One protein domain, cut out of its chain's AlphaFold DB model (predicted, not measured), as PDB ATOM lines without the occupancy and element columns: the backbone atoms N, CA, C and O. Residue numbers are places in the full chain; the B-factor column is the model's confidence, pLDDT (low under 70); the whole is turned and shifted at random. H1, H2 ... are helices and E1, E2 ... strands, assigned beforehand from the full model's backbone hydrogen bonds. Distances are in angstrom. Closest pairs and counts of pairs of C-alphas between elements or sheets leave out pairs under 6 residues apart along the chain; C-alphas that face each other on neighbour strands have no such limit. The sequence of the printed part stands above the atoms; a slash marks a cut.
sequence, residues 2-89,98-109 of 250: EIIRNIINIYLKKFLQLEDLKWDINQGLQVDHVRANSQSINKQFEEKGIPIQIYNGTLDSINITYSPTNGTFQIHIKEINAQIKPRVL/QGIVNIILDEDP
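This is residues 2 to 89 and 98 to 109 of the 250 residues of the protein "Antigenic protein A10" of Cryptosporidium parvum (UniProt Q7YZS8). A long, twisted sheet is laid out along one long strand, E2, with E1 on one side of it, E3 and E4 one after the other on its other side, and E5 beyond E4. Helix H2 packs on E2 towards one end of the sheet, and H1 meets H2 at a corner, end to end, without packing on the sheet. The printed part has 100 residues, with two named helices and five named strands in the order H1 E1 H2 E2 E3 E4 E5; the class is mixed, helices and strands, and the neighbour strands are antiparallel. The whole is only just loose, close to compact, with a radius of gyration of the C-alphas of 15.3 A, and elongated, spanning 49 by 30 by 24 A.

Begin at E2, residues 52 to 67, which bends by 93 degrees at residue 55 and has staggered pairing. On one side of it look for E1, residues 29 to 35, antiparallel at 170 degrees, with N 31 and O 62 2.9 A apart, within hydrogen-bond range. On the other side, E3, residues 72 to 77, forms a hairpin with E2, and N 76 and O 63 are 2.8 A apart. On that same side, beside residues 52 to 59 of E2, find E4, residues 80 to 86, with N 55 and O 83 2.8 A apart; E3 runs on into E4 across a break of 2 residues, at 70 degrees. E5, residues 101 to 105, is an edge strand antiparallel to E4, with N 82 and O 103 2.8 A apart. H2, residues 38 to 47, is on the sheet at a height of 8.4 A, over E2 and slantwise to the strands, at 45 degrees to E2 on the local plane; their closest C-alphas, Asn 42 and Gln 53, are 5.6 A apart. H1, residues 2 to 15, is not on the sheet. H1 and H2 touch only at their ends, about perpendicular at 88 degrees, H1 with residues 14 to 15 alone; the closest C-alphas, Lys 14 and Ser 40, are 6.1 A apart. In H1 and H2 every O i to N i+4 pair is within hydrogen-bond range.

Find C-alpha 52 at (35.941, -9.604, -9.791); from there E2 runs 36.2 A to C-alpha 67 at (26.885, -41.733, 4.200). H1 begins at C-alpha 2, at (16.381, -38.817, -6.269), and is 20.6 A long. E4 measures 18.4 A, E1 and E3 16.4 A each, H2 14.0 A and E5 12.8 A.

The two C-alphas farthest apart, those of Thr 69 and Gln 98, are 49.6 A apart. Residues 90 to 97 are not printed, and C-alphas 89 and 98 are 11.2 A apart across the cut, which falls in the link from E4 to E5. The link from H1 to E1, residues 16 to 28, is long. The mean pLDDT of the printed part is 79.8; look for values under 70 at residues 87 to 89 and 98 to 109.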
ATOM      1  N   GLU A   2      16.324 -39.414  -4.914       75.44
ATOM      2  CA  GLU A   2      16.381 -38.817  -6.269       75.44
ATOM      3  C   GLU A   2      16.304 -37.275  -6.337       75.44
ATOM      4  O   GLU A   2      17.084 -36.653  -7.053       75.44
ATOM      5  N   ILE A   3      15.450 -36.646  -5.520       80.88
ATOM      6  CA  ILE A   3      15.363 -35.178  -5.393       80.88
ATOM      7  C   ILE A   3      16.729 -34.551  -5.050       80.88
ATOM      8  O   ILE A   3      17.105 -33.540  -5.636       80.88
ATOM      9  N   ILE A   4      17.500 -35.165  -4.147       79.94
ATOM     10  CA  ILE A   4      18.799 -34.649  -3.688       79.94
ATOM     11  C   ILE A   4      19.843 -34.746  -4.810       79.94
ATOM     12  O   ILE A   4      20.561 -33.779  -5.049       79.94
ATOM     13  N   ARG A   5      19.866 -35.857  -5.565       81.94
ATOM     14  CA  ARG A   5      20.721 -36.013  -6.760       81.94
ATOM     15  C   ARG A   5      20.450 -34.893  -7.762       81.94
ATOM     16  O   ARG A   5      21.375 -34.261  -8.262       81.94
ATOM     17  N   ASN A   6      19.171 -34.627  -8.025       84.88
ATOM     18  CA  ASN A   6      18.758 -33.608  -8.982       84.88
ATOM     19  C   ASN A   6      19.139 -32.193  -8.498       84.88
ATOM     20  O   ASN A   6      19.602 -31.387  -9.301       84.88
ATOM     21  N   ILE A   7      19.036 -31.907  -7.192       84.81
ATOM     22  CA  ILE A   7      19.513 -30.651  -6.585       84.81
ATOM     23  C   ILE A   7      21.037 -30.502  -6.740       84.81
ATOM     24  O   ILE A   7      21.495 -29.456  -7.203       84.81
ATOM     25  N   ILE A   8      21.820 -31.536  -6.412       85.44
ATOM     26  CA  ILE A   8      23.287 -31.522  -6.561       85.44
ATOM     27  C   ILE A   8      23.670 -31.277  -8.029       85.44
ATOM     28  O   ILE A   8      24.466 -30.384  -8.308       85.44
ATOM     29  N   ASN A   9      23.034 -31.973  -8.977       87.94
ATOM     30  CA  ASN A   9      23.258 -31.777 -10.413       87.94
ATOM     31  C   ASN A   9      22.977 -30.335 -10.881       87.94
ATOM     32  O   ASN A   9      23.719 -29.805 -11.709       87.94
ATOM     33  N   ILE A  10      21.929 -29.688 -10.356       88.12
ATOM     34  CA  ILE A  10      21.606 -28.283 -10.664       88.12
ATOM     35  C   ILE A  10      22.702 -27.347 -10.137       88.12
ATOM     36  O   ILE A  10      23.153 -26.465 -10.871       88.12
ATOM     37  N   TYR A  11      23.163 -27.541  -8.897       88.06
ATOM     38  CA  TYR A  11      24.238 -26.721  -8.330       88.06
ATOM     39  C   TYR A  11      25.573 -26.933  -9.048       88.06
ATOM     40  O   TYR A  11      26.216 -25.947  -9.404       88.06
ATOM     41  N   LEU A  12      25.957 -28.178  -9.339       88.69
ATOM     42  CA  LEU A  12      27.185 -28.487 -10.075       88.69
ATOM     43  C   LEU A  12      27.213 -27.776 -11.433       88.69
ATOM     44  O   LEU A  12      28.142 -27.019 -11.696       88.69
ATOM     45  N   LYS A  13      26.153 -27.890 -12.243       90.69
ATOM     46  CA  LYS A  13      26.038 -27.173 -13.531       90.69
ATOM     47  C   LYS A  13      26.039 -25.643 -13.407       90.69
ATOM     48  O   LYS A  13      26.409 -24.937 -14.350       90.69
ATOM     49  N   LYS A  14      25.633 -25.102 -12.251       89.44
ATOM     50  CA  LYS A  14      25.686 -23.658 -11.976       89.44
ATOM     51  C   LYS A  14      27.126 -23.161 -11.800       89.44
ATOM     52  O   LYS A  14      27.390 -21.996 -12.096       89.44
ATOM     53  N   PHE A  15      28.045 -24.004 -11.335       87.56
ATOM     54  CA  PHE A  15      29.442 -23.631 -11.075       87.56
ATOM     55  C   PHE A  15      30.443 -24.246 -12.064       87.56
ATOM     56  O   PHE A  15      31.524 -23.695 -12.247       87.56
ATOM     57  N   LEU A  16      30.078 -25.324 -12.756       90.56
ATOM     58  CA  LEU A  16      30.945 -26.121 -13.622       90.56
ATOM     59  C   LEU A  16      30.281 -26.386 -14.983       90.56
ATOM     60  O   LEU A  16      29.057 -26.472 -15.091       90.56
ATOM     61  N   GLN A  17      31.088 -26.505 -16.034       90.62
ATOM     62  CA  GLN A  17      30.644 -26.863 -17.381       90.62
ATOM     63  C   GLN A  17      30.480 -28.385 -17.461       90.62
ATOM     64  O   GLN A  17      31.449 -29.109 -17.672       90.62
ATOM     65  N   LEU A  18      29.251 -28.858 -17.234       88.00
ATOM     66  CA  LEU A  18      28.911 -30.275 -17.088       88.00
ATOM     67  C   LEU A  18      27.670 -30.660 -17.899       88.00
ATOM     68  O   LEU A  18      26.683 -29.921 -17.946       88.00
ATOM     69  N   GLU A  19      27.707 -31.863 -18.468       82.06
ATOM     70  CA  GLU A  19      26.574 -32.507 -19.138       82.06
ATOM     71  C   GLU A  19      25.573 -33.122 -18.127       82.06
ATOM     72  O   GLU A  19      25.606 -32.844 -16.923       82.06
ATOM     73  N   ASP A  20      24.627 -33.937 -18.600       77.44
ATOM     74  CA  ASP A  20      23.638 -34.637 -17.767       77.44
ATOM     75  C   ASP A  20      24.257 -35.784 -16.948       77.44
ATOM     76  O   ASP A  20      24.125 -36.962 -17.282       77.44
ATOM     77  N   LEU A  21      24.892 -35.436 -15.824       81.81
ATOM     78  CA  LEU A  21      25.440 -36.393 -14.857       81.81
ATOM     79  C   LEU A  21      24.370 -37.364 -14.325       81.81
ATOM     80  O   LEU A  21      23.478 -36.986 -13.558       81.81
ATOM     81  N   LYS A  22      24.502 -38.646 -14.677       83.25
ATOM     82  CA  LYS A  22      23.704 -39.759 -14.144       83.25
ATOM     83  C   LYS A  22      24.573 -40.588 -13.202       83.25
ATOM     84  O   LYS A  22      25.548 -41.182 -13.640       83.25
ATOM     85  N   TRP A  23      24.208 -40.620 -11.923       87.12
ATOM     86  CA  TRP A  23      24.945 -41.303 -10.855       87.12
ATOM     87  C   TRP A  23      23.993 -41.843  -9.777       87.12
ATOM     88  O   TRP A  23      22.824 -41.439  -9.710       87.12
ATOM     89  N   ASP A  24      24.490 -42.757  -8.943       83.69
ATOM     90  CA  ASP A  24      23.803 -43.257  -7.748       83.69
ATOM     91  C   ASP A  24      24.393 -42.594  -6.497       83.69
ATOM     92  O   ASP A  24      25.598 -42.656  -6.262       83.69
ATOM     93  N   ILE A  25      23.536 -42.007  -5.657       80.38
ATOM     94  CA  ILE A  25      23.951 -41.361  -4.404       80.38
ATOM     95  C   ILE A  25      24.704 -42.339  -3.489       80.38
ATOM     96  O   ILE A  25      25.612 -41.916  -2.779       80.38
ATOM     97  N   ASN A  26      24.368 -43.631  -3.519       81.56
ATOM     98  CA  ASN A  26      25.019 -44.637  -2.671       81.56
ATOM     99  C   ASN A  26      26.434 -45.018  -3.146       81.56
ATOM    100  O   ASN A  26      27.200 -45.575  -2.366       81.56
ATOM    101  N   GLN A  27      26.771 -44.735  -4.409       85.12
ATOM    102  CA  GLN A  27      28.103 -44.957  -4.987       85.12
ATOM    103  C   GLN A  27      28.949 -43.675  -4.973       85.12
ATOM    104  O   GLN A  27      30.174 -43.742  -5.019       85.12
ATOM    105  N   GLY A  28      28.292 -42.517  -4.872       84.88
ATOM    106  CA  GLY A  28      28.918 -41.206  -4.968       84.88
ATOM    107  C   GLY A  28      29.083 -40.730  -6.413       84.88
ATOM    108  O   GLY A  28      28.607 -41.349  -7.368       84.88
ATOM    109  N   LEU A  29      29.737 -39.583  -6.554       89.06
ATOM    110  CA  LEU A  29      30.031 -38.929  -7.821       89.06
ATOM    111  C   LEU A  29      31.455 -38.383  -7.778       89.06
ATOM    112  O   LEU A  29      31.704 -37.397  -7.091       89.06
ATOM    113  N   GLN A  30      32.345 -38.972  -8.568       89.75
ATOM    114  CA  GLN A  30      33.618 -38.360  -8.926       89.75
ATOM    115  C   GLN A  30      33.480 -37.665 -10.287       89.75
ATOM    116  O   GLN A  30      32.862 -38.217 -11.202       89.75
ATOM    117  N   VAL A  31      34.037 -36.460 -10.423       89.00
ATOM    118  CA  VAL A  31      34.185 -35.775 -11.715       89.00
ATOM    119  C   VAL A  31      35.528 -35.060 -11.768       89.00
ATOM    120  O   VAL A  31      35.830 -34.249 -10.895       89.00
ATOM    121  N   ASP A  32      36.303 -35.329 -12.815       90.94
ATOM    122  CA  ASP A  32      37.684 -34.866 -12.944       90.94
ATOM    123  C   ASP A  32      37.868 -33.916 -14.144       90.94
ATOM    124  O   ASP A  32      37.101 -33.958 -15.110       90.94
ATOM    125  N   HIS A  33      38.907 -33.078 -14.098       90.44
ATOM    126  CA  HIS A  33      39.361 -32.184 -15.178       90.44
ATOM    127  C   HIS A  33      38.280 -31.222 -15.728       90.44
ATOM    128  O   HIS A  33      38.250 -30.881 -16.916       90.44
ATOM    129  N   VAL A  34      37.373 -30.760 -14.865       91.00
ATOM    130  CA  VAL A  34      36.179 -29.990 -15.246       91.00
ATOM    131  C   VAL A  34      36.490 -28.495 -15.378       91.00
ATOM    132  O   VAL A  34      37.242 -27.930 -14.590       91.00
ATOM    133  N   ARG A  35      35.874 -27.799 -16.342       92.56
ATOM    134  CA  ARG A  35      35.982 -26.331 -16.467       92.56
ATOM    135  C   ARG A  35      34.947 -25.597 -15.619       92.56
ATOM    136  O   ARG A  35      33.784 -25.990 -15.564       92.56
ATOM    137  N   ALA A  36      35.337 -24.477 -15.021       89.50
ATOM    138  CA  ALA A  36      34.434 -23.599 -14.287       89.50
ATOM    139  C   ALA A  36      33.440 -22.899 -15.232       89.50
ATOM    140  O   ALA A  36      33.820 -22.336 -16.265       89.50
ATOM    141  N   ASN A  37      32.158 -22.859 -14.855       93.25
ATOM    142  CA  ASN A  37      31.108 -22.120 -15.561       93.25
ATOM    143  C   ASN A  37      31.242 -20.613 -15.280       93.25
ATOM    144  O   ASN A  37      30.432 -19.995 -14.585       93.25
ATOM    145  N   SER A  38      32.304 -20.020 -15.824       90.25
ATOM    146  CA  SER A  38      32.720 -18.640 -15.550       90.25
ATOM    147  C   SER A  38      31.627 -17.617 -15.880       90.25
ATOM    148  O   SER A  38      31.518 -16.608 -15.193       90.25
ATOM    149  N   GLN A  39      30.751 -17.886 -16.856       91.38
ATOM    150  CA  GLN A  39      29.586 -17.039 -17.152       91.38
ATOM    151  C   GLN A  39      28.589 -17.004 -15.979       91.38
ATOM    152  O   GLN A  39      28.217 -15.930 -15.506       91.38
ATOM    153  N   SER A  40      28.195 -18.175 -15.472       90.44
ATOM    154  CA  SER A  40      27.263 -18.313 -14.346       90.44
ATOM    155  C   SER A  40      27.857 -17.833 -13.011       90.44
ATOM    156  O   SER A  40      27.146 -17.277 -12.168       90.44
ATOM    157  N   ILE A  41      29.169 -17.995 -12.814       89.19
ATOM    158  CA  ILE A  41      29.866 -17.465 -11.635       89.19
ATOM    159  C   ILE A  41      29.948 -15.934 -11.704       89.19
ATOM    160  O   ILE A  41      29.564 -15.262 -10.749       89.19
ATOM    161  N   ASN A  42      30.353 -15.371 -12.848       90.62
ATOM    162  CA  ASN A  42      30.436 -13.921 -13.029       90.62
ATOM    163  C   ASN A  42      29.074 -13.238 -12.864       90.62
ATOM    164  O   ASN A  42      29.013 -12.181 -12.242       90.62
ATOM    165  N   LYS A  43      27.977 -13.863 -13.315       90.69
ATOM    166  CA  LYS A  43      26.619 -13.361 -13.053       90.69
ATOM    167  C   LYS A  43      26.303 -13.301 -11.552       90.69
ATOM    168  O   LYS A  43      25.752 -12.312 -11.086       90.69
ATOM    169  N   GLN A  44      26.703 -14.309 -10.774       87.56
ATOM    170  CA  GLN A  44      26.534 -14.295  -9.312       87.56
ATOM    171  C   GLN A  44      27.446 -13.276  -8.613       87.56
ATOM    172  O   GLN A  44      27.098 -12.788  -7.538       87.56
ATOM    173  N   PHE A  45      28.603 -12.948  -9.192       87.06
ATOM    174  CA  PHE A  45      29.457 -11.860  -8.707       87.06
ATOM    175  C   PHE A  45      28.841 -10.490  -9.022       87.06
ATOM    176  O   PHE A  45      28.823  -9.631  -8.145       87.06
ATOM    177  N   GLU A  46      28.242 -10.310 -10.203       86.75
ATOM    178  CA  GLU A  46      27.460  -9.118 -10.565       86.75
ATOM    179  C   GLU A  46      26.243  -8.922  -9.649       86.75
ATOM    180  O   GLU A  46      26.089  -7.851  -9.065       86.75
ATOM    181  N   GLU A  47      25.437  -9.969  -9.443       88.19
ATOM    182  CA  GLU A  47      24.278  -9.980  -8.531       88.19
ATOM    183  C   GLU A  47      24.655  -9.648  -7.073       88.19
ATOM    184  O   GLU A  47      23.828  -9.127  -6.326       88.19
ATOM    185  N   LYS A  48      25.903  -9.920  -6.666       86.75
ATOM    186  CA  LYS A  48      26.444  -9.628  -5.325       86.75
ATOM    187  C   LYS A  48      27.320  -8.367  -5.261       86.75
ATOM    188  O   LYS A  48      27.883  -8.086  -4.205       86.75
ATOM    189  N   GLY A  49      27.475  -7.626  -6.360       80.38
ATOM    190  CA  GLY A  49      28.327  -6.429  -6.422       80.38
ATOM    191  C   GLY A  49      29.835  -6.683  -6.256       80.38
ATOM    192  O   GLY A  49      30.581  -5.752  -5.957       80.38
ATOM    193  N   ILE A  50      30.302  -7.922  -6.435       79.94
ATOM    194  CA  ILE A  50      31.708  -8.313  -6.272       79.94
ATOM    195  C   ILE A  50      32.509  -7.838  -7.505       79.94
ATOM    196  O   ILE A  50      32.215  -8.269  -8.623       79.94
ATOM    197  N   PRO A  51      33.543  -6.983  -7.355       79.06
ATOM    198  CA  PRO A  51      34.267  -6.372  -8.476       79.06
ATOM    199  C   PRO A  51      35.354  -7.295  -9.064       79.06
ATOM    200  O   PRO A  51      36.481  -6.875  -9.322       79.06
ATOM    201  N   ILE A  52      35.031  -8.570  -9.277       81.75
ATOM    202  CA  ILE A  52      35.941  -9.604  -9.791       81.75
ATOM    203  C   ILE A  52      35.254 -10.318 -10.957       81.75
ATOM    204  O   ILE A  52      34.037 -10.491 -10.951       81.75
ATOM    205  N   GLN A  53      36.024 -10.731 -11.961       83.12
ATOM    206  CA  GLN A  53      35.564 -11.638 -13.012       83.12
ATOM    207  C   GLN A  53      36.511 -12.836 -13.101       83.12
ATOM    208  O   GLN A  53      37.723 -12.650 -13.185       83.12
ATOM    209  N   ILE A  54      35.977 -14.055 -13.124       85.25
ATOM    210  CA  ILE A  54      36.721 -15.245 -13.546       85.25
ATOM    211  C   ILE A  54      36.827 -15.202 -15.073       85.25
ATOM    212  O   ILE A  54      35.815 -15.056 -15.766       85.25
ATOM    213  N   TYR A  55      38.051 -15.285 -15.589       82.94
ATOM    214  CA  TYR A  55      38.342 -15.349 -17.022       82.94
ATOM    215  C   TYR A  55      38.398 -16.801 -17.511       82.94
ATOM    216  O   TYR A  55      37.796 -17.141 -18.527       82.94
ATOM    217  N   ASN A  56      39.078 -17.652 -16.745       83.00
ATOM    218  CA  ASN A  56      39.175 -19.089 -16.952       83.00
ATOM    219  C   ASN A  56      39.229 -19.785 -15.584       83.00
ATOM    220  O   ASN A  56      39.648 -19.176 -14.597       83.00
ATOM    221  N   GLY A  57      38.849 -21.056 -15.523       85.88
ATOM    222  CA  GLY A  57      39.067 -21.875 -14.338       85.88
ATOM    223  C   GLY A  57      38.860 -23.357 -14.612       85.88
ATOM    224  O   GLY A  57      38.039 -23.730 -15.456       85.88
ATOM    225  N   THR A  58      39.597 -24.189 -13.891       87.19
ATOM    226  CA  THR A  58      39.560 -25.652 -13.951       87.19
ATOM    227  C   THR A  58      39.539 -26.253 -12.549       87.19
ATOM    228  O   THR A  58      39.944 -25.625 -11.574       87.19
ATOM    229  N   LEU A  59      39.031 -27.474 -12.473       87.69
ATOM    230  CA  LEU A  59      38.845 -28.277 -11.277       87.69
ATOM    231  C   LEU A  59      39.457 -29.649 -11.572       87.69
ATOM    232  O   LEU A  59      38.983 -30.326 -12.487       87.69
ATOM    233  N   ASP A  60      40.507 -30.035 -10.851       86.00
ATOM    234  CA  ASP A  60      41.218 -31.296 -11.109       86.00
ATOM    235  C   ASP A  60      40.354 -32.510 -10.748       86.00
ATOM    236  O   ASP A  60      40.141 -33.384 -11.583       86.00
ATOM    237  N   SER A  61      39.765 -32.507  -9.550       86.75
ATOM    238  CA  SER A  61      38.785 -33.506  -9.128       86.75
ATOM    239  C   SER A  61      37.812 -32.949  -8.090       86.75
ATOM    240  O   SER A  61      38.198 -32.176  -7.206       86.75
ATOM    241  N   ILE A  62      36.552 -33.369  -8.185       88.19
ATOM    242  CA  ILE A  62      35.554 -33.286  -7.116       88.19
ATOM    243  C   ILE A  62      34.966 -34.672  -6.868       88.19
ATOM    244  O   ILE A  62      34.520 -35.340  -7.802       88.19
ATOM    245  N   ASN A  63      34.914 -35.078  -5.601       87.19
ATOM    246  CA  ASN A  63      34.265 -36.307  -5.161       87.19
ATOM    247  C   ASN A  63      33.146 -35.975  -4.167       87.19
ATOM    248  O   ASN A  63      33.388 -35.354  -3.131       87.19
ATOM    249  N   ILE A  64      31.916 -36.380  -4.480       86.62
ATOM    250  CA  ILE A  64      30.740 -36.228  -3.621       86.62
ATOM    251  C   ILE A  64      30.278 -37.612  -3.183       86.62
ATOM    252  O   ILE A  64      29.706 -38.360  -3.978       86.62
ATOM    253  N   THR A  65      30.458 -37.932  -1.906       84.12
ATOM    254  CA  THR A  65      29.960 -39.174  -1.306       84.12
ATOM    255  C   THR A  65      28.805 -38.886  -0.350       84.12
ATOM    256  O   THR A  65      28.650 -37.781   0.180       84.12
ATOM    257  N   TYR A  66      27.962 -39.891  -0.130       81.62
ATOM    258  CA  TYR A  66      26.898 -39.859   0.867       81.62
ATOM    259  C   TYR A  66      27.094 -41.005   1.852       81.62
ATOM    260  O   TYR A  66      27.376 -42.131   1.447       81.62
ATOM    261  N   SER A  67      26.906 -40.730   3.140       77.12
ATOM    262  CA  SER A  67      26.885 -41.733   4.200       77.12
ATOM    263  C   SER A  67      25.436 -41.979   4.637       77.12
ATOM    264  O   SER A  67      24.887 -41.172   5.392       77.12
ATOM    265  N   PRO A  68      24.790 -43.089   4.224       72.00
ATOM    266  CA  PRO A  68      23.421 -43.394   4.643       72.00
ATOM    267  C   PRO A  68      23.282 -43.618   6.150       72.00
ATOM    268  O   PRO A  68      22.213 -43.372   6.701       72.00
ATOM    269  N   THR A  69      24.351 -44.065   6.817       74.00
ATOM    270  CA  THR A  69      24.387 -44.297   8.269       74.00
ATOM    271  C   THR A  69      24.433 -42.999   9.068       74.00
ATOM    272  O   THR A  69      23.850 -42.932  10.146       74.00
ATOM    273  N   ASN A  70      25.105 -41.971   8.542       73.06
ATOM    274  CA  ASN A  70      25.321 -40.704   9.243       73.06
ATOM    275  C   ASN A  70      24.380 -39.593   8.736       73.06
ATOM    276  O   ASN A  70      24.301 -38.529   9.343       73.06
ATOM    277  N   GLY A  71      23.698 -39.812   7.605       72.19
ATOM    278  CA  GLY A  71      22.874 -38.814   6.915       72.19
ATOM    279  C   GLY A  71      23.673 -37.689   6.244       72.19
ATOM    280  O   GLY A  71      23.082 -36.729   5.749       72.19
ATOM    281  N   THR A  72      25.006 -37.775   6.231       77.50
ATOM    282  CA  THR A  72      25.902 -36.709   5.771       77.50
ATOM    283  C   THR A  72      26.311 -36.876   4.313       77.50
ATOM    284  O   THR A  72      26.566 -37.982   3.837       77.50
ATOM    285  N   PHE A  73      26.446 -35.750   3.614       79.25
ATOM    286  CA  PHE A  73      27.225 -35.664   2.380       79.25
ATOM    287  C   PHE A  73      28.639 -35.194   2.715       79.25
ATOM    288  O   PHE A  73      28.809 -34.291   3.537       79.25
ATOM    289  N   GLN A  74      29.638 -35.785   2.069       81.06
ATOM    290  CA  GLN A  74      31.012 -35.290   2.062       81.06
ATOM    291  C   GLN A  74      31.332 -34.810   0.647       81.06
ATOM    292  O   GLN A  74      30.925 -35.434  -0.331       81.06
ATOM    293  N   ILE A  75      32.024 -33.677   0.546       84.94
ATOM    294  CA  ILE A  75      32.468 -33.095  -0.721       84.94
ATOM    295  C   ILE A  75      33.971 -32.864  -0.589       84.94
ATOM    296  O   ILE A  75      34.391 -31.990   0.165       84.94
ATOM    297  N   HIS A  76      34.753 -33.674  -1.294       80.38
ATOM    298  CA  HIS A  76      36.192 -33.503  -1.475       80.38
ATOM    299  C   HIS A  76      36.421 -32.719  -2.764       80.38
ATOM    300  O   HIS A  76      35.770 -32.999  -3.774       80.38
ATOM    301  N   ILE A  77      37.334 -31.756  -2.742       81.88
ATOM    302  CA  ILE A  77      37.785 -31.033  -3.929       81.88
ATOM    303  C   ILE A  77      39.299 -30.953  -3.829       81.88
ATOM    304  O   ILE A  77      39.784 -30.380  -2.858       81.88
ATOM    305  N   LYS A  78      39.983 -31.498  -4.839       80.75
ATOM    306  CA  LYS A  78      41.443 -31.564  -4.880       80.75
ATOM    307  C   LYS A  78      42.037 -30.212  -5.259       80.75
ATOM    308  O   LYS A  78      42.250 -29.377  -4.393       80.75
ATOM    309  N   GLU A  79      42.191 -29.938  -6.555       79.25
ATOM    310  CA  GLU A  79      42.675 -28.639  -7.033       79.25
ATOM    311  C   GLU A  79      41.544 -27.795  -7.649       79.25
ATOM    312  O   GLU A  79      40.819 -28.262  -8.535       79.25
ATOM    313  N   ILE A  80      41.436 -26.523  -7.247       79.81
ATOM    314  CA  ILE A  80      40.728 -25.464  -7.983       79.81
ATOM    315  C   ILE A  80      41.759 -24.470  -8.517       79.81
ATOM    316  O   ILE A  80      42.393 -23.749  -7.750       79.81
ATOM    317  N   ASN A  81      41.844 -24.357  -9.840       78.00
ATOM    318  CA  ASN A  81      42.718 -23.426 -10.546       78.00
ATOM    319  C   ASN A  81      41.857 -22.322 -11.183       78.00
ATOM    320  O   ASN A  81      41.015 -22.610 -12.035       78.00
ATOM    321  N   ALA A  82      42.003 -21.064 -10.769       79.31
ATOM    322  CA  ALA A  82      41.130 -19.966 -11.188       79.31
ATOM    323  C   ALA A  82      41.912 -18.711 -11.603       79.31
ATOM    324  O   ALA A  82      42.566 -18.060 -10.788       79.31
ATOM    325  N   GLN A  83      41.758 -18.311 -12.867       78.38
ATOM    326  CA  GLN A  83      42.294 -17.062 -13.408       78.38
ATOM    327  C   GLN A  83      41.283 -15.938 -13.195       78.38
ATOM    328  O   GLN A  83      40.303 -15.814 -13.940       78.38
ATOM    329  N   ILE A  84      41.519 -15.103 -12.184       79.44
ATOM    330  CA  ILE A  84      40.659 -13.963 -11.864       79.44
ATOM    331  C   ILE A  84      41.223 -12.650 -12.408       79.44
ATOM    332  O   ILE A  84      42.433 -12.430 -12.468       79.44
ATOM    333  N   LYS A  85      40.322 -11.741 -12.772       78.69
ATOM    334  CA  LYS A  85      40.627 -10.396 -13.252       78.69
ATOM    335  C   LYS A  85      39.821  -9.367 -12.445       78.69
ATOM    336  O   LYS A  85      38.588  -9.404 -12.488       78.69
ATOM    337  N   PRO A  86      40.467  -8.427 -11.729       72.62
ATOM    338  CA  PRO A  86      39.767  -7.347 -11.040       72.62
ATOM    339  C   PRO A  86      39.008  -6.459 -12.031       72.62
ATOM    340  O   PRO A  86      39.573  -5.966 -13.015       72.62
ATOM    341  N   ARG A  87      37.722  -6.228 -11.775       65.88
ATOM    342  CA  ARG A  87      36.884  -5.334 -12.576       65.88
ATOM    343  C   ARG A  87      37.096  -3.910 -12.068       65.88
ATOM    344  O   ARG A  87      36.864  -3.633 -10.896       65.88
ATOM    345  N   VAL A  88      37.567  -3.007 -12.931       61.72
ATOM    346  CA  VAL A  88      37.906  -1.638 -12.512       61.72
ATOM    347  C   VAL A  88      36.639  -0.893 -12.095       61.72
ATOM    348  O   VAL A  88      35.855  -0.459 -12.938       61.72
ATOM    349  N   LEU A  89      36.471  -0.703 -10.785       52.72
ATOM    350  CA  LEU A  89      35.561   0.296 -10.237       52.72
ATOM    351  C   LEU A  89      36.108   1.673 -10.627       52.72
ATOM    352  O   LEU A  89      37.101   2.139 -10.073       52.72
ATOM    353  N   GLN A  98      44.968  -3.889 -15.012       51.38
ATOM    354  CA  GLN A  98      44.286  -5.140 -14.688       51.38
ATOM    355  C   GLN A  98      45.234  -6.324 -14.893       51.38
ATOM    356  O   GLN A  98      45.335  -6.838 -16.008       51.38
ATOM    357  N   GLY A  99      45.893  -6.768 -13.824       52.25
ATOM    358  CA  GLY A  99      46.530  -8.084 -13.804       52.25
ATOM    359  C   GLY A  99      45.497  -9.212 -13.927       52.25
ATOM    360  O   GLY A  99      44.332  -9.045 -13.552       52.25
ATOM    361  N   ILE A 100      45.935 -10.358 -14.445       58.72
ATOM    362  CA  ILE A 100      45.264 -11.643 -14.222       58.72
ATOM    363  C   ILE A 100      46.008 -12.299 -13.059       58.72
ATOM    364  O   ILE A 100      47.232 -12.397 -13.101       58.72
ATOM    365  N   VAL A 101      45.283 -12.710 -12.024       60.16
ATOM    366  CA  VAL A 101      45.837 -13.454 -10.887       60.16
ATOM    367  C   VAL A 101      45.409 -14.905 -11.042       60.16
ATOM    368  O   VAL A 101      44.216 -15.168 -11.196       60.16
ATOM    369  N   ASN A 102      46.365 -15.833 -11.009       49.81
ATOM    370  CA  ASN A 102      46.053 -17.252 -10.892       49.81
ATOM    371  C   ASN A 102      45.940 -17.608  -9.409       49.81
ATOM    372  O   ASN A 102      46.845 -17.303  -8.635       49.81
ATOM    373  N   ILE A 103      44.834 -18.230  -9.022       60.19
ATOM    374  CA  ILE A 103      44.632 -18.787  -7.687       60.19
ATOM    375  C   ILE A 103      44.587 -20.299  -7.849       60.19
ATOM    376  O   ILE A 103      43.746 -20.799  -8.592       60.19
ATOM    377  N   ILE A 104      45.480 -20.999  -7.158       58.09
ATOM    378  CA  ILE A 104      45.421 -22.449  -6.985       58.09
ATOM    379  C   ILE A 104      45.013 -22.688  -5.534       58.09
ATOM    380  O   ILE A 104      45.626 -22.131  -4.625       58.09
ATOM    381  N   LEU A 105      43.940 -23.447  -5.332       61.94
ATOM    382  CA  LEU A 105      43.537 -23.986  -4.037       61.94
ATOM    383  C   LEU A 105      43.716 -25.501  -4.138       61.94
ATOM    384  O   LEU A 105      43.041 -26.102  -4.967       61.94
ATOM    385  N   ASP A 106      44.616 -26.077  -3.348       57.06
ATOM    386  CA  ASP A 106      44.820 -27.527  -3.236       57.06
ATOM    387  C   ASP A 106      44.396 -28.002  -1.831       57.06
ATOM    388  O   ASP A 106      44.058 -27.183  -0.966       57.06
ATOM    389  N   GLU A 107      44.407 -29.313  -1.595       51.47
ATOM    390  CA  GLU A 107      44.159 -29.909  -0.272       51.47
ATOM    391  C   GLU A 107      45.334 -29.668   0.699       51.47
ATOM    392  O   GLU A 107      45.124 -29.562   1.911       51.47
ATOM    393  N   ASP A 108      46.552 -29.509   0.169       41.75
ATOM    394  CA  ASP A 108      47.736 -29.060   0.908       41.75
ATOM    395  C   ASP A 108      47.783 -27.517   1.052       41.75
ATOM    396  O   ASP A 108      47.299 -26.776   0.187       41.75
ATOM    397  N   PRO A 109      48.372 -26.979   2.141       36.88
ATOM    398  CA  PRO A 109      48.411 -25.539   2.393       36.88
ATOM    399  C   PRO A 109      49.226 -24.792   1.327       36.88
ATOM    400  O   PRO A 109      50.398 -25.078   1.104       36.88
TER     401      PRO A 109